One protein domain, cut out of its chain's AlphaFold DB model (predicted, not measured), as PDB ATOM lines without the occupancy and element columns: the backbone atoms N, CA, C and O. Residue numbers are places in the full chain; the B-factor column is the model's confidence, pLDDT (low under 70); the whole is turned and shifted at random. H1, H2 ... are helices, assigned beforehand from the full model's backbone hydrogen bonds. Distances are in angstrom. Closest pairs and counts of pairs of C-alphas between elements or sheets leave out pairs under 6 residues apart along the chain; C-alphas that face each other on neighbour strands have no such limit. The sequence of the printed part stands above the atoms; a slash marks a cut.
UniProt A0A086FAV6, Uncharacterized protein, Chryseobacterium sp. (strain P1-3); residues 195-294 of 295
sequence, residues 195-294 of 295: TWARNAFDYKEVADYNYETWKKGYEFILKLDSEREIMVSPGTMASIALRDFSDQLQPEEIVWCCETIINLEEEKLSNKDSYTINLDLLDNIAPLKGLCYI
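AT A GLANCE: This is residues 195 to 294 of the 295 residues of an uncharacterized protein of Chryseobacterium sp. (strain P1-3) (UniProt A0A086FAV6). The longest helix, H4, crosses the shorter H3, which lies in the middle of a small cluster of helices with H1, H2, H4 and H6 packed round it; H6 also packs on H4, and H2 and H3 form a hairpin. Beyond this body a loop, residues 269 to 277, of which 269 belongs to H4, sticks out. The printed part has 100 residues, with six named helices in the order H1 to H6 and no named strand; the class is all helix. The whole is compact, with a radius of gyration of the C-alphas of 13.3 A, and spans 39 by 27 by 24 A.

IN THESE COORDINATES: H4, residues 251 to 269, measures 27.2 A from its first C-alpha at (34.059, -10.956, -42.102) to its last at (20.181, -27.809, -25.805). H3, residues 234 to 244, is 15.3 A long, and H2, residues 211 to 222, is 16.2 A long. H1, residues 195 to 201, begins at C-alpha 195 at (24.796, -34.324, -50.342). H5 is residues 280 to 283. H6, residues 286 to 293, is 11.0 A long and ends at C-alpha 293 at (36.801, -24.151, -35.360).

HOW THE PARTS SIT: H3 is the hub, touching the five other helices. H4 touches H3 at a steep tilt of 52 degrees, opposite ways; their closest C-alphas, of Ala 238 and Cys 257, are 4.3 A apart. H6 touches H3, closest at the C-alphas of Ser 239 and Gly 290, 4.4 A, at a tilt of 36 degrees, only just steep, the same way. With residues 258 to 265 alone, H4 touches H6, closest at the C-alphas of Ile 261 and Pro 287, 5.2 A. H2 touches H3 in a helical hairpin at a shallow tilt of 26 degrees, closest at the C-alphas of Ile 221 and Pro 234, 7.1 A. H1 touches H3 at a steep tilt of 40 degrees, the same way, closest at the C-alphas of Ala 197 and Met 237, 6.1 A. H5 and H3 only just touch, with 3 pairs of C-alphas within 8 A, the closest those of Gly 235 and Asp 283, 5.6 A. H1 and H4 are apart, as are H2 and H6. In H1, H2, H3 and H4 every O i to N i+4 pair is within hydrogen-bond range; in H6 2 of 4 are, and H5 is too short for such a pair.

THE WHOLE: The two C-alphas farthest apart, of Asp 247 and Tyr 275, are 41.1 A from each other. The body without residues 269 to 277 spans 30 by 25 by 25 A. The printed part has no cut. The link from H2 to H3 is long, with 11 residues. Mean pLDDT of the printed part is 79.1; residues 225 to 230, 268 to 287 and 290 are under 70.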
ATOM      1  N   THR A 195      23.922 -33.211 -49.931       83.00
ATOM      2  CA  THR A 195      24.796 -34.324 -50.342       83.00
ATOM      3  C   THR A 195      26.227 -33.844 -50.561       83.00
ATOM      4  O   THR A 195      27.163 -34.492 -50.091       83.00
ATOM      5  N   TRP A 196      26.393 -32.703 -51.239       90.12
ATOM      6  CA  TRP A 196      27.693 -32.052 -51.403       90.12
ATOM      7  C   TRP A 196      28.313 -31.751 -50.036       90.12
ATOM      8  O   TRP A 196      29.415 -32.219 -49.751       90.12
ATOM      9  N   ALA A 197      27.564 -31.073 -49.161       87.94
ATOM     10  CA  ALA A 197      28.030 -30.662 -47.840       87.94
ATOM     11  C   ALA A 197      28.426 -31.868 -46.982       87.94
ATOM     12  O   ALA A 197      29.524 -31.921 -46.438       87.94
ATOM     13  N   ARG A 198      27.586 -32.907 -46.926       84.19
ATOM     14  CA  ARG A 198      27.900 -34.121 -46.169       84.19
ATOM     15  C   ARG A 198      29.166 -34.811 -46.671       84.19
ATOM     16  O   ARG A 198      30.009 -35.196 -45.867       84.19
ATOM     17  N   ASN A 199      29.297 -34.999 -47.983       87.25
ATOM     18  CA  ASN A 199      30.465 -35.678 -48.541       87.25
ATOM     19  C   ASN A 199      31.748 -34.864 -48.318       87.25
ATOM     20  O   ASN A 199      32.761 -35.444 -47.935       87.25
ATOM     21  N   ALA A 200      31.684 -33.540 -48.481       88.50
ATOM     22  CA  ALA A 200      32.788 -32.627 -48.208       88.50
ATOM     23  C   ALA A 200      33.193 -32.641 -46.722       88.50
ATOM     24  O   ALA A 200      34.375 -32.718 -46.379       88.50
ATOM     25  N   PHE A 201      32.217 -32.644 -45.811       88.19
ATOM     26  CA  PHE A 201      32.473 -32.739 -44.377       88.19
ATOM     27  C   PHE A 201      33.118 -34.078 -43.982       88.19
ATOM     28  O   PHE A 201      34.050 -34.098 -43.178       88.19
ATOM     29  N   ASP A 202      32.679 -35.183 -44.587       84.38
ATOM     30  CA  ASP A 202      33.197 -36.538 -44.352       84.38
ATOM     31  C   ASP A 202      34.526 -36.837 -45.092       84.38
ATOM     32  O   ASP A 202      34.964 -37.989 -45.105       84.38
ATOM     33  N   TYR A 203      35.167 -35.838 -45.718       86.00
ATOM     34  CA  TYR A 203      36.387 -35.989 -46.535       86.00
ATOM     35  C   TYR A 203      36.262 -37.024 -47.666       86.00
ATOM     36  O   TYR A 203      37.233 -37.682 -48.048       86.00
ATOM     37  N   LYS A 204      35.055 -37.196 -48.208       88.19
ATOM     38  CA  LYS A 204      34.848 -37.982 -49.426       88.19
ATOM     39  C   LYS A 204      35.197 -37.136 -50.641       88.19
ATOM     40  O   LYS A 204      35.176 -35.911 -50.588       88.19
ATOM     41  N   GLU A 205      35.491 -37.801 -51.750       85.00
ATOM     42  CA  GLU A 205      35.738 -37.115 -53.013       85.00
ATOM     43  C   GLU A 205      34.450 -36.431 -53.495       85.00
ATOM     44  O   GLU A 205      33.408 -37.075 -53.654       85.00
ATOM     45  N   VAL A 206      34.519 -35.115 -53.691       86.12
ATOM     46  CA  VAL A 206      33.419 -34.296 -54.204       86.12
ATOM     47  C   VAL A 206      33.951 -33.464 -55.358       86.12
ATOM     48  O   VAL A 206      34.969 -32.784 -55.223       86.12
ATOM     49  N   ALA A 207      33.260 -33.521 -56.497       74.56
ATOM     50  CA  ALA A 207      33.548 -32.632 -57.612       74.56
ATOM     51  C   ALA A 207      33.383 -31.168 -57.168       74.56
ATOM     52  O   ALA A 207      32.497 -30.845 -56.375       74.56
ATOM     53  N   ASP A 208      34.252 -30.290 -57.669       86.62
ATOM     54  CA  ASP A 208      34.204 -28.847 -57.411       86.62
ATOM     55  C   ASP A 208      34.265 -28.455 -55.922       86.62
ATOM     56  O   ASP A 208      33.643 -27.479 -55.499       86.62
ATOM     57  N   TYR A 209      35.028 -29.195 -55.112       91.75
ATOM     58  CA  TYR A 209      35.296 -28.843 -53.715       91.75
ATOM     59  C   TYR A 209      36.242 -27.634 -53.612       91.75
ATOM     60  O   TYR A 209      37.465 -27.760 -53.589       91.75
ATOM     61  N   ASN A 210      35.655 -26.439 -53.613       94.38
ATOM     62  CA  ASN A 210      36.345 -25.159 -53.505       94.38
ATOM     63  C   ASN A 210      35.423 -24.092 -52.889       94.38
ATOM     64  O   ASN A 210      34.208 -24.283 -52.776       94.38
ATOM     65  N   TYR A 211      36.021 -22.961 -52.516       94.81
ATOM     66  CA  TYR A 211      35.328 -21.840 -51.886       94.81
ATOM     67  C   TYR A 211      34.200 -21.255 -52.751       94.81
ATOM     68  O   TYR A 211      33.133 -20.958 -52.229       94.81
ATOM     69  N   GLU A 212      34.366 -21.162 -54.074       94.44
ATOM     70  CA  GLU A 212      33.331 -20.612 -54.968       94.44
ATOM     71  C   GLU A 212      32.061 -21.474 -54.995       94.44
ATOM     72  O   GLU A 212      30.940 -20.959 -55.018       94.44
ATOM     73  N   THR A 213      32.216 -22.799 -54.963       92.88
ATOM     74  CA  THR A 213      31.086 -23.729 -54.849       92.88
ATOM     75  C   THR A 213      30.403 -23.597 -53.492       92.88
ATOM     76  O   THR A 213      29.174 -23.528 -53.433       92.88
ATOM     77  N   TRP A 214      31.188 -23.509 -52.413       94.81
ATOM     78  CA  TRP A 214      30.658 -23.270 -51.072       94.81
ATOM     79  C   TRP A 214      29.875 -21.951 -51.004       94.81
ATOM     80  O   TRP A 214      28.735 -21.938 -50.538       94.81
ATOM     81  N   LYS A 215      30.434 -20.870 -51.560       94.31
ATOM     82  CA  LYS A 215      29.849 -19.528 -51.559       94.31
ATOM     83  C   LYS A 215      28.496 -19.484 -52.260       94.31
ATOM     84  O   LYS A 215      27.555 -18.902 -51.732       94.31
ATOM     85  N   LYS A 216      28.348 -20.174 -53.396       92.25
ATOM     86  CA  LYS A 216      27.041 -20.323 -54.066       92.25
ATOM     87  C   LYS A 216      25.998 -20.991 -53.169       92.25
ATOM     88  O   LYS A 216      24.829 -20.621 -53.221       92.25
ATOM     89  N   GLY A 217      26.404 -21.975 -52.363       90.56
ATOM     90  CA  GLY A 217      25.532 -22.605 -51.368       90.56
ATOM     91  C   GLY A 217      25.154 -21.659 -50.236       90.56
ATOM     92  O   GLY A 217      23.981 -21.551 -49.903       90.56
ATOM     93  N   TYR A 218      26.131 -20.941 -49.688       91.75
ATOM     94  CA  TYR A 218      25.910 -19.914 -48.671       91.75
ATOM     95  C   TYR A 218      24.929 -18.830 -49.150       91.75
ATOM     96  O   TYR A 218      23.915 -18.578 -48.502       91.75
ATOM     97  N   GLU A 219      25.160 -18.253 -50.332       91.56
ATOM     98  CA  GLU A 219      24.280 -17.241 -50.929       91.56
ATOM     99  C   GLU A 219      22.876 -17.776 -51.225       91.56
ATOM    100  O   GLU A 219      21.906 -17.018 -51.192       91.56
ATOM    101  N   PHE A 220      22.758 -19.066 -51.546       88.81
ATOM    102  CA  PHE A 220      21.464 -19.717 -51.700       88.81
ATOM    103  C   PHE A 220      20.738 -19.812 -50.355       88.81
ATOM    104  O   PHE A 220      19.589 -19.394 -50.269       88.81
ATOM    105  N   ILE A 221      21.421 -20.273 -49.301       87.56
ATOM    106  CA  ILE A 221      20.856 -20.390 -47.948       87.56
ATOM    107  C   ILE A 221      20.375 -19.031 -47.433       87.56
ATOM    108  O   ILE A 221      19.285 -18.946 -46.882       87.56
ATOM    109  N   LEU A 222      21.134 -17.954 -47.660       87.94
ATOM    110  CA  LEU A 222      20.730 -16.604 -47.253       87.94
ATOM    111  C   LEU A 222      19.457 -16.092 -47.938       87.94
ATOM    112  O   LEU A 222      18.803 -15.196 -47.412       87.94
ATOM    113  N   LYS A 223      19.126 -16.610 -49.125       86.06
ATOM    114  CA  LYS A 223      17.912 -16.229 -49.863       86.06
ATOM    115  C   LYS A 223      16.683 -17.020 -49.424       86.06
ATOM    116  O   LYS A 223      15.583 -16.667 -49.845       86.06
ATOM    117  N   LEU A 224      16.855 -18.072 -48.621       78.50
ATOM    118  CA  LEU A 224      15.742 -18.832 -48.070       78.50
ATOM    119  C   LEU A 224      15.067 -17.982 -46.988       78.50
ATOM    120  O   LEU A 224      15.633 -17.747 -45.921       78.50
ATOM    121  N   ASP A 225      13.861 -17.495 -47.278       57.09
ATOM    122  CA  ASP A 225      13.093 -16.609 -46.399       57.09
ATOM    123  C   ASP A 225      12.438 -17.406 -45.259       57.09
ATOM    124  O   ASP A 225      11.224 -17.575 -45.184       57.09
ATOM    125  N   SER A 226      13.264 -17.958 -44.365       53.00
ATOM    126  CA  SER A 226      12.848 -18.782 -43.214       53.00
ATOM    127  C   SER A 226      12.199 -20.132 -43.563       53.00
ATOM    128  O   SER A 226      11.863 -20.905 -42.660       53.00
ATOM    129  N   GLU A 227      12.028 -20.448 -44.847       51.56
ATOM    130  CA  GLU A 227      11.559 -21.755 -45.294       51.56
ATOM    131  C   GLU A 227      12.677 -22.792 -45.105       51.56
ATOM    132  O   GLU A 227      13.752 -22.712 -45.700       51.56
ATOM    133  N   ARG A 228      12.439 -23.766 -44.218       53.00
ATOM    134  CA  ARG A 228      13.363 -24.880 -43.968       53.00
ATOM    135  C   ARG A 228      13.390 -25.795 -45.199       53.00
ATOM    136  O   ARG A 228      12.556 -26.690 -45.318       53.00
ATOM    137  N   GLU A 229      14.341 -25.593 -46.109       63.28
ATOM    138  CA  GLU A 229      14.543 -26.503 -47.240       63.28
ATOM    139  C   GLU A 229      15.363 -27.738 -46.833       63.28
ATOM    140  O   GLU A 229      16.504 -27.647 -46.391       63.28
ATOM    141  N   ILE A 230      14.802 -28.926 -47.076       61.00
ATOM    142  CA  ILE A 230      15.411 -30.250 -46.813       61.00
ATOM    143  C   ILE A 230      16.732 -30.454 -47.601       61.00
ATOM    144  O   ILE A 230      17.518 -31.362 -47.322       61.00
ATOM    145  N   MET A 231      16.993 -29.607 -48.600       72.25
ATOM    146  CA  MET A 231      18.113 -29.724 -49.537       72.25
ATOM    147  C   MET A 231      19.359 -28.927 -49.140       72.25
ATOM    148  O   MET A 231      20.373 -29.021 -49.841       72.25
ATOM    149  N   VAL A 232      19.309 -28.181 -48.034       81.44
ATOM    150  CA  VAL A 232      20.459 -27.464 -47.477       81.44
ATOM    151  C   VAL A 232      20.789 -27.953 -46.070       81.44
ATOM    152  O   VAL A 232      19.940 -28.469 -45.348       81.44
ATOM    153  N   SER A 233      22.046 -27.776 -45.677       84.06
ATOM    154  CA  SER A 233      22.562 -28.146 -44.355       84.06
ATOM    155  C   SER A 233      23.417 -26.992 -43.810       84.06
ATOM    156  O   SER A 233      24.650 -27.034 -43.946       84.06
ATOM    157  N   PRO A 234      22.788 -25.902 -43.320       88.50
ATOM    158  CA  PRO A 234      23.480 -24.671 -42.937       88.50
ATOM    159  C   PRO A 234      24.584 -24.887 -41.904       88.50
ATOM    160  O   PRO A 234      25.673 -24.334 -42.046       88.50
ATOM    161  N   GLY A 235      24.351 -25.742 -40.910       87.69
ATOM    162  CA  GLY A 235      25.332 -26.016 -39.870       87.69
ATOM    163  C   GLY A 235      26.558 -26.771 -40.392       87.69
ATOM    164  O   GLY A 235      27.698 -26.458 -40.040       87.69
ATOM    165  N   THR A 236      26.349 -27.734 -41.291       89.00
ATOM    166  CA  THR A 236      27.429 -28.441 -41.991       89.00
ATOM    167  C   THR A 236      28.197 -27.495 -42.912       89.00
ATOM    168  O   THR A 236      29.426 -27.514 -42.911       89.00
ATOM    169  N   MET A 237      27.498 -26.621 -43.643       92.19
ATOM    170  CA  MET A 237      28.111 -25.609 -44.511       92.19
ATOM    171  C   MET A 237      28.977 -24.625 -43.721       92.19
ATOM    172  O   MET A 237      30.111 -24.369 -44.125       92.19
ATOM    173  N   ALA A 238      28.488 -24.129 -42.582       92.69
ATOM    174  CA  ALA A 238      29.245 -23.271 -41.674       92.69
ATOM    175  C   ALA A 238      30.496 -23.977 -41.124       92.69
ATOM    176  O   ALA A 238      31.587 -23.409 -41.093       92.69
ATOM    177  N   SER A 239      30.362 -25.253 -40.755       92.25
ATOM    178  CA  SER A 239      31.475 -26.046 -40.221       92.25
ATOM    179  C   SER A 239      32.566 -26.309 -41.264       92.25
ATOM    180  O   SER A 239      33.746 -26.258 -40.931       92.25
ATOM    181  N   ILE A 240      32.193 -26.578 -42.521       92.94
ATOM    182  CA  ILE A 240      33.142 -26.717 -43.642       92.94
ATOM    183  C   ILE A 240      33.876 -25.400 -43.885       92.94
ATOM    184  O   ILE A 240      35.091 -25.406 -44.051       92.94
ATOM    185  N   ALA A 241      33.149 -24.279 -43.883       94.81
ATOM    186  CA  ALA A 241      33.714 -22.957 -44.132       94.81
ATOM    187  C   ALA A 241      34.855 -22.637 -43.162       94.81
ATOM    188  O   ALA A 241      35.967 -22.342 -43.593       94.81
ATOM    189  N   LEU A 242      34.585 -22.763 -41.858       94.00
ATOM    190  CA  LEU A 242      35.563 -22.483 -40.806       94.00
ATOM    191  C   LEU A 242      36.730 -23.477 -40.815       94.00
ATOM    192  O   LEU A 242      37.848 -23.105 -40.478       94.00
ATOM    193  N   ARG A 243      36.488 -24.733 -41.210       93.69
ATOM    194  CA  ARG A 243      37.511 -25.787 -41.237       93.69
ATOM    195  C   ARG A 243      38.460 -25.677 -42.429       93.69
ATOM    196  O   ARG A 243      39.660 -25.866 -42.266       93.69
ATOM    197  N   ASP A 244      37.912 -25.445 -43.620       93.38
ATOM    198  CA  ASP A 244      38.622 -25.672 -44.886       93.38
ATOM    199  C   ASP A 244      38.824 -24.395 -45.710       93.38
ATOM    200  O   ASP A 244      39.695 -24.354 -46.581       93.38
ATOM    201  N   PHE A 245      38.031 -23.350 -45.455       94.88
ATOM    202  CA  PHE A 245      38.046 -22.103 -46.223       94.88
ATOM    203  C   PHE A 245      38.286 -20.859 -45.358       94.88
ATOM    204  O   PHE A 245      38.107 -19.754 -45.861       94.88
ATOM    205  N   SER A 246      38.743 -21.014 -44.107       91.38
ATOM    206  CA  SER A 246      38.944 -19.920 -43.139       91.38
ATOM    207  C   SER A 246      39.692 -18.718 -43.716       91.38
ATOM    208  O   SER A 246      39.302 -17.577 -43.487       91.38
ATOM    209  N   ASP A 247      40.728 -18.976 -44.515       93.31
ATOM    210  CA  ASP A 247      41.609 -17.949 -45.082       93.31
ATOM    211  C   ASP A 247      40.981 -17.186 -46.265       93.31
ATOM    212  O   ASP A 247      41.543 -16.200 -46.742       93.31
ATOM    213  N   GLN A 248      39.838 -17.656 -46.773       96.25
ATOM    214  CA  GLN A 248      39.118 -17.085 -47.918       96.25
ATOM    215  C   GLN A 248      37.828 -16.360 -47.504       96.25
ATOM    216  O   GLN A 248      37.288 -15.583 -48.298       96.25
ATOM    217  N   LEU A 249      37.349 -16.591 -46.276       94.44
ATOM    218  CA  LEU A 249      36.095 -16.031 -45.784       94.44
ATOM    219  C   LEU A 249      36.176 -14.517 -45.577       94.44
ATOM    220  O   LEU A 249      37.161 -13.972 -45.075       94.44
ATOM    221  N   GLN A 250      35.090 -13.839 -45.930       95.50
ATOM    222  CA  GLN A 250      34.852 -12.445 -45.580       95.50
ATOM    223  C   GLN A 250      34.342 -12.320 -44.134       95.50
ATOM    224  O   GLN A 250      33.769 -13.272 -43.595       95.50
ATOM    225  N   PRO A 251      34.502 -11.153 -43.483       94.19
ATOM    226  CA  PRO A 251      34.059 -10.956 -42.102       94.19
ATOM    227  C   PRO A 251      32.589 -11.330 -41.858       94.19
ATOM    228  O   PRO A 251      32.273 -11.956 -40.850       94.19
ATOM    229  N   GLU A 252      31.697 -10.999 -42.791       94.25
ATOM    230  CA  GLU A 252      30.265 -11.299 -42.699       94.25
ATOM    231  C   GLU A 252      29.981 -12.807 -42.792       94.25
ATOM    232  O   GLU A 252      29.091 -13.325 -42.118       94.25
ATOM    233  N   GLU A 253      30.769 -13.526 -43.593       95.12
ATOM    234  CA  GLU A 253      30.670 -14.978 -43.756       95.12
ATOM    235  C   GLU A 253      31.149 -15.705 -42.494       95.12
ATOM    236  O   GLU A 253      30.519 -16.672 -42.067       95.12
ATOM    237  N   ILE A 254      32.215 -15.210 -41.851       94.00
ATOM    238  CA  ILE A 254      32.707 -15.736 -40.567       94.00
ATOM    239  C   ILE A 254      31.636 -15.579 -39.483       94.00
ATOM    240  O   ILE A 254      31.331 -16.546 -38.781       94.00
ATOM    241  N   VAL A 255      31.041 -14.386 -39.365       94.94
ATOM    242  CA  VAL A 255      29.969 -14.117 -38.390       94.94
ATOM    243  C   VAL A 255      28.797 -15.066 -38.615       94.94
ATOM    244  O   VAL A 255      28.377 -15.739 -37.674       94.94
ATOM    245  N   TRP A 256      28.337 -15.198 -39.862       94.50
ATOM    246  CA  TRP A 256      27.251 -16.116 -40.193       94.50
ATOM    247  C   TRP A 256      27.574 -17.565 -39.814       94.50
ATOM    248  O   TRP A 256      26.716 -18.253 -39.259       94.50
ATOM    249  N   CYS A 257      28.800 -18.039 -40.070       94.06
ATOM    250  CA  CYS A 257      29.192 -19.405 -39.722       94.06
ATOM    251  C   CYS A 257      29.134 -19.640 -38.209       94.06
ATOM    252  O   CYS A 257      28.552 -20.630 -37.757       94.06
ATOM    253  N   CYS A 258      29.705 -18.722 -37.427       91.62
ATOM    254  CA  CYS A 258      29.719 -18.811 -35.971       91.62
ATOM    255  C   CYS A 258      28.301 -18.768 -35.390       91.62
ATOM    256  O   CYS A 258      27.939 -19.640 -34.602       91.62
ATOM    257  N   GLU A 259      27.481 -17.799 -35.807       92.19
ATOM    258  CA  GLU A 259      26.099 -17.660 -35.334       92.19
ATOM    259  C   GLU A 259      25.240 -18.867 -35.717       92.19
ATOM    260  O   GLU A 259      24.490 -19.371 -34.888       92.19
ATOM    261  N   THR A 260      25.383 -19.384 -36.941       89.56
ATOM    262  CA  THR A 260      24.643 -20.570 -37.401       89.56
ATOM    263  C   THR A 260      24.958 -21.788 -36.535       89.56
ATOM    264  O   THR A 260      24.042 -22.485 -36.101       89.56
ATOM    265  N   ILE A 261      26.240 -22.041 -36.248       88.69
ATOM    266  CA  ILE A 261      26.654 -23.167 -35.400       88.69
ATOM    267  C   ILE A 261      26.143 -22.983 -33.967       88.69
ATOM    268  O   ILE A 261      25.582 -23.922 -33.404       88.69
ATOM    269  N   ILE A 262      26.303 -21.789 -33.386       86.00
ATOM    270  CA  ILE A 262      25.864 -21.499 -32.013       86.00
ATOM    271  C   ILE A 262      24.349 -21.668 -31.888       86.00
ATOM    272  O   ILE A 262      23.900 -22.419 -31.026       86.00
ATOM    273  N   ASN A 263      23.568 -21.050 -32.775       85.56
ATOM    274  CA  ASN A 263      22.108 -21.098 -32.726       85.56
ATOM    275  C   ASN A 263      21.575 -22.533 -32.865       85.56
ATOM    276  O   ASN A 263      20.670 -22.921 -32.128       85.56
ATOM    277  N   LEU A 264      22.152 -23.340 -33.765       80.06
ATOM    278  CA  LEU A 264      21.750 -24.741 -33.941       80.06
ATOM    279  C   LEU A 264      22.047 -25.592 -32.700       80.06
ATOM    280  O   LEU A 264      21.239 -26.439 -32.316       80.06
ATOM    281  N   GLU A 265      23.197 -25.391 -32.059       77.06
ATOM    282  CA  GLU A 265      23.559 -26.143 -30.854       77.06
ATOM    283  C   GLU A 265      22.777 -25.660 -29.619       77.06
ATOM    284  O   GLU A 265      22.334 -26.480 -28.814       77.06
ATOM    285  N   GLU A 266      22.501 -24.359 -29.496       80.19
ATOM    286  CA  GLU A 266      21.585 -23.825 -28.480       80.19
ATOM    287  C   GLU A 266      20.163 -24.382 -28.648       80.19
ATOM    288  O   GLU A 266      19.534 -24.788 -27.666       80.19
ATOM    289  N   GLU A 267      19.667 -24.486 -29.885       73.25
ATOM    290  CA  GLU A 267      18.360 -25.071 -30.187       73.25
ATOM    291  C   GLU A 267      18.292 -26.558 -29.787       73.25
ATOM    292  O   GLU A 267      17.266 -26.999 -29.260       73.25
ATOM    293  N   LYS A 268      19.382 -27.324 -29.951       67.50
ATOM    294  CA  LYS A 268      19.487 -28.721 -29.476       67.50
ATOM    295  C   LYS A 268      19.521 -28.838 -27.951       67.50
ATOM    296  O   LYS A 268      19.019 -29.819 -27.404       67.50
ATOM    297  N   LEU A 269      20.127 -27.868 -27.269       68.25
ATOM    298  CA  LEU A 269      20.181 -27.809 -25.805       68.25
ATOM    299  C   LEU A 269      18.862 -27.320 -25.191       68.25
ATOM    300  O   LEU A 269      18.591 -27.579 -24.015       68.25
ATOM    301  N   SER A 270      18.035 -26.623 -25.971       68.19
ATOM    302  CA  SER A 270      16.711 -26.184 -25.542       68.19
ATOM    303  C   SER A 270      15.769 -27.382 -25.345       68.19
ATOM    304  O   SER A 270      15.718 -28.318 -26.142       68.19
ATOM    305  N   ASN A 271      15.028 -27.372 -24.236       48.91
ATOM    306  CA  ASN A 271      14.173 -28.478 -23.810       48.91
ATOM    307  C   ASN A 271      12.940 -28.569 -24.734       48.91
ATOM    308  O   ASN A 271      11.919 -27.928 -24.481       48.91
ATOM    309  N   LYS A 272      13.052 -29.303 -25.845       56.94
ATOM    310  CA  LYS A 272      11.971 -29.455 -26.826       56.94
ATOM    311  C   LYS A 272      11.065 -30.642 -26.516       56.94
ATOM    312  O   LYS A 272      11.509 -31.690 -26.053       56.94
ATOM    313  N   ASP A 273       9.785 -30.469 -26.840       46.50
ATOM    314  CA  ASP A 273       8.778 -31.528 -26.839       46.50
ATOM    315  C   ASP A 273       9.239 -32.698 -27.721       46.50
ATOM    316  O   ASP A 273       9.565 -32.513 -28.899       46.50
ATOM    317  N   SER A 274       9.199 -33.915 -27.176       46.12
ATOM    318  CA  SER A 274       9.683 -35.163 -27.796       46.12
ATOM    319  C   SER A 274       8.940 -35.593 -29.073       46.12
ATOM    320  O   SER A 274       9.214 -36.659 -29.616       46.12
ATOM    321  N   TYR A 275       7.987 -34.785 -29.541       35.97
ATOM    322  CA  TYR A 275       7.125 -35.039 -30.699       35.97
ATOM    323  C   TYR A 275       7.331 -34.048 -31.851       35.97
ATOM    324  O   TYR A 275       6.632 -34.136 -32.861       35.97
ATOM    325  N   THR A 276       8.262 -33.101 -31.729       40.78
ATOM    326  CA  THR A 276       8.627 -32.258 -32.872       40.78
ATOM    327  C   THR A 276       9.374 -33.103 -33.902       40.78
ATOM    328  O   THR A 276      10.333 -33.796 -33.566       40.78
ATOM    329  N   ILE A 277       8.915 -33.078 -35.160       39.66
ATOM    330  CA  ILE A 277       9.637 -33.697 -36.279       39.66
ATOM    331  C   ILE A 277      10.973 -32.960 -36.380       39.66
ATOM    332  O   ILE A 277      11.030 -31.826 -36.853       39.66
ATOM    333  N   ASN A 278      12.035 -33.579 -35.872       42.75
ATOM    334  CA  ASN A 278      13.370 -33.017 -35.942       42.75
ATOM    335  C   ASN A 278      13.884 -33.210 -37.375       42.75
ATOM    336  O   ASN A 278      14.337 -34.288 -37.737       42.75
ATOM    337  N   LEU A 279      13.742 -32.182 -38.211       43.31
ATOM    338  CA  LEU A 279      14.269 -32.169 -39.580       43.31
ATOM    339  C   LEU A 279      15.758 -31.776 -39.629       43.31
ATOM    340  O   LEU A 279      16.374 -31.893 -40.685       43.31
ATOM    341  N   ASP A 280      16.366 -31.415 -38.493       51.16
ATOM    342  CA  ASP A 280      17.783 -31.020 -38.390       51.16
ATOM    343  C   ASP A 280      18.730 -32.242 -38.410       51.16
ATOM    344  O   ASP A 280      19.935 -32.147 -38.172       51.16
ATOM    345  N   LEU A 281      18.199 -33.421 -38.756       50.81
ATOM    346  CA  LEU A 281      18.910 -34.696 -38.899       50.81
ATOM    347  C   LEU A 281      20.102 -34.629 -39.862       50.81
ATOM    348  O   LEU A 281      21.053 -35.404 -39.729       50.81
ATOM    349  N   LEU A 282      20.061 -33.697 -40.812       52.12
ATOM    350  CA  LEU A 282      21.115 -33.462 -41.796       52.12
ATOM    351  C   LEU A 282      22.307 -32.676 -41.211       52.12
ATOM    352  O   LEU A 282      23.412 -32.803 -41.731       52.12
ATOM    353  N   ASP A 283      22.108 -31.972 -40.091       56.94
ATOM    354  CA  ASP A 283      23.088 -31.125 -39.391       56.94
ATOM    355  C   ASP A 283      23.428 -31.645 -37.977       56.94
ATOM    356  O   ASP A 283      23.906 -30.921 -37.104       56.94
ATOM    357  N   ASN A 284      23.208 -32.930 -37.696       62.19
ATOM    358  CA  ASN A 284      23.320 -33.410 -36.316       62.19
ATOM    359  C   ASN A 284      24.754 -33.527 -35.769       62.19
ATOM    360  O   ASN A 284      24.941 -33.385 -34.564       62.19
ATOM    361  N   ILE A 285      25.764 -33.769 -36.616       65.31
ATOM    362  CA  ILE A 285      27.150 -34.041 -36.169       65.31
ATOM    363  C   ILE A 285      28.110 -32.897 -36.503       65.31
ATOM    364  O   ILE A 285      29.041 -32.629 -35.742       65.31
ATOM    365  N   ALA A 286      27.930 -32.256 -37.657       67.69
ATOM    366  CA  ALA A 286      28.886 -31.280 -38.155       67.69
ATOM    367  C   ALA A 286      28.994 -30.013 -37.287       67.69
ATOM    368  O   ALA A 286      30.126 -29.684 -36.940       67.69
ATOM    369  N   PRO A 287      27.897 -29.371 -36.838       65.12
ATOM    370  CA  PRO A 287      27.967 -28.128 -36.063       65.12
ATOM    371  C   PRO A 287      28.617 -28.322 -34.688       65.12
ATOM    372  O   PRO A 287      29.458 -27.519 -34.296       65.12
ATOM    373  N   LEU A 288      28.359 -29.447 -34.011       70.56
ATOM    374  CA  LEU A 288      29.049 -29.810 -32.766       70.56
ATOM    375  C   LEU A 288      30.579 -29.868 -32.941       70.56
ATOM    376  O   LEU A 288      31.325 -29.419 -32.076       70.56
ATOM    377  N   LYS A 289      31.065 -30.413 -34.066       73.06
ATOM    378  CA  LYS A 289      32.499 -30.379 -34.414       73.06
ATOM    379  C   LYS A 289      32.941 -28.987 -34.871       73.06
ATOM    380  O   LYS A 289      34.082 -28.611 -34.632       73.06
ATOM    381  N   GLY A 290      32.042 -28.247 -35.512       68.38
ATOM    382  CA  GLY A 290      32.217 -26.867 -35.944       68.38
ATOM    383  C   GLY A 290      32.558 -25.917 -34.799       68.38
ATOM    384  O   GLY A 290      33.378 -25.026 -34.992       68.38
ATOM    385  N   LEU A 291      32.035 -26.162 -33.590       74.88
ATOM    386  CA  LEU A 291      32.404 -25.416 -32.379       74.88
ATOM    387  C   LEU A 291      33.922 -25.396 -32.132       74.88
ATOM    388  O   LEU A 291      34.440 -24.409 -31.620       74.88
ATOM    389  N   CYS A 292      34.651 -26.450 -32.515       78.56
ATOM    390  CA  CYS A 292      36.109 -26.509 -32.372       78.56
ATOM    391  C   CYS A 292      36.867 -25.601 -33.352       78.56
ATOM    392  O   CYS A 292      38.068 -25.436 -33.175       78.56
ATOM    393  N   TYR A 293      36.205 -25.062 -34.377       78.00
ATOM    394  CA  TYR A 293      36.801 -24.151 -35.360       78.00
ATOM    395  C   TYR A 293      36.438 -22.680 -35.106       78.00
ATOM    396  O   TYR A 293      36.918 -21.805 -35.818       78.00
ATOM    397  N   ILE A 294      35.570 -22.404 -34.123       76.81
ATOM    398  CA  ILE A 294      35.181 -21.040 -33.723       76.81
ATOM    399  C   ILE A 294      36.230 -20.410 -32.790       76.81
ATOM    400  O   ILE A 294      36.365 -19.187 -32.755       76.81
TER     401      ILE A 294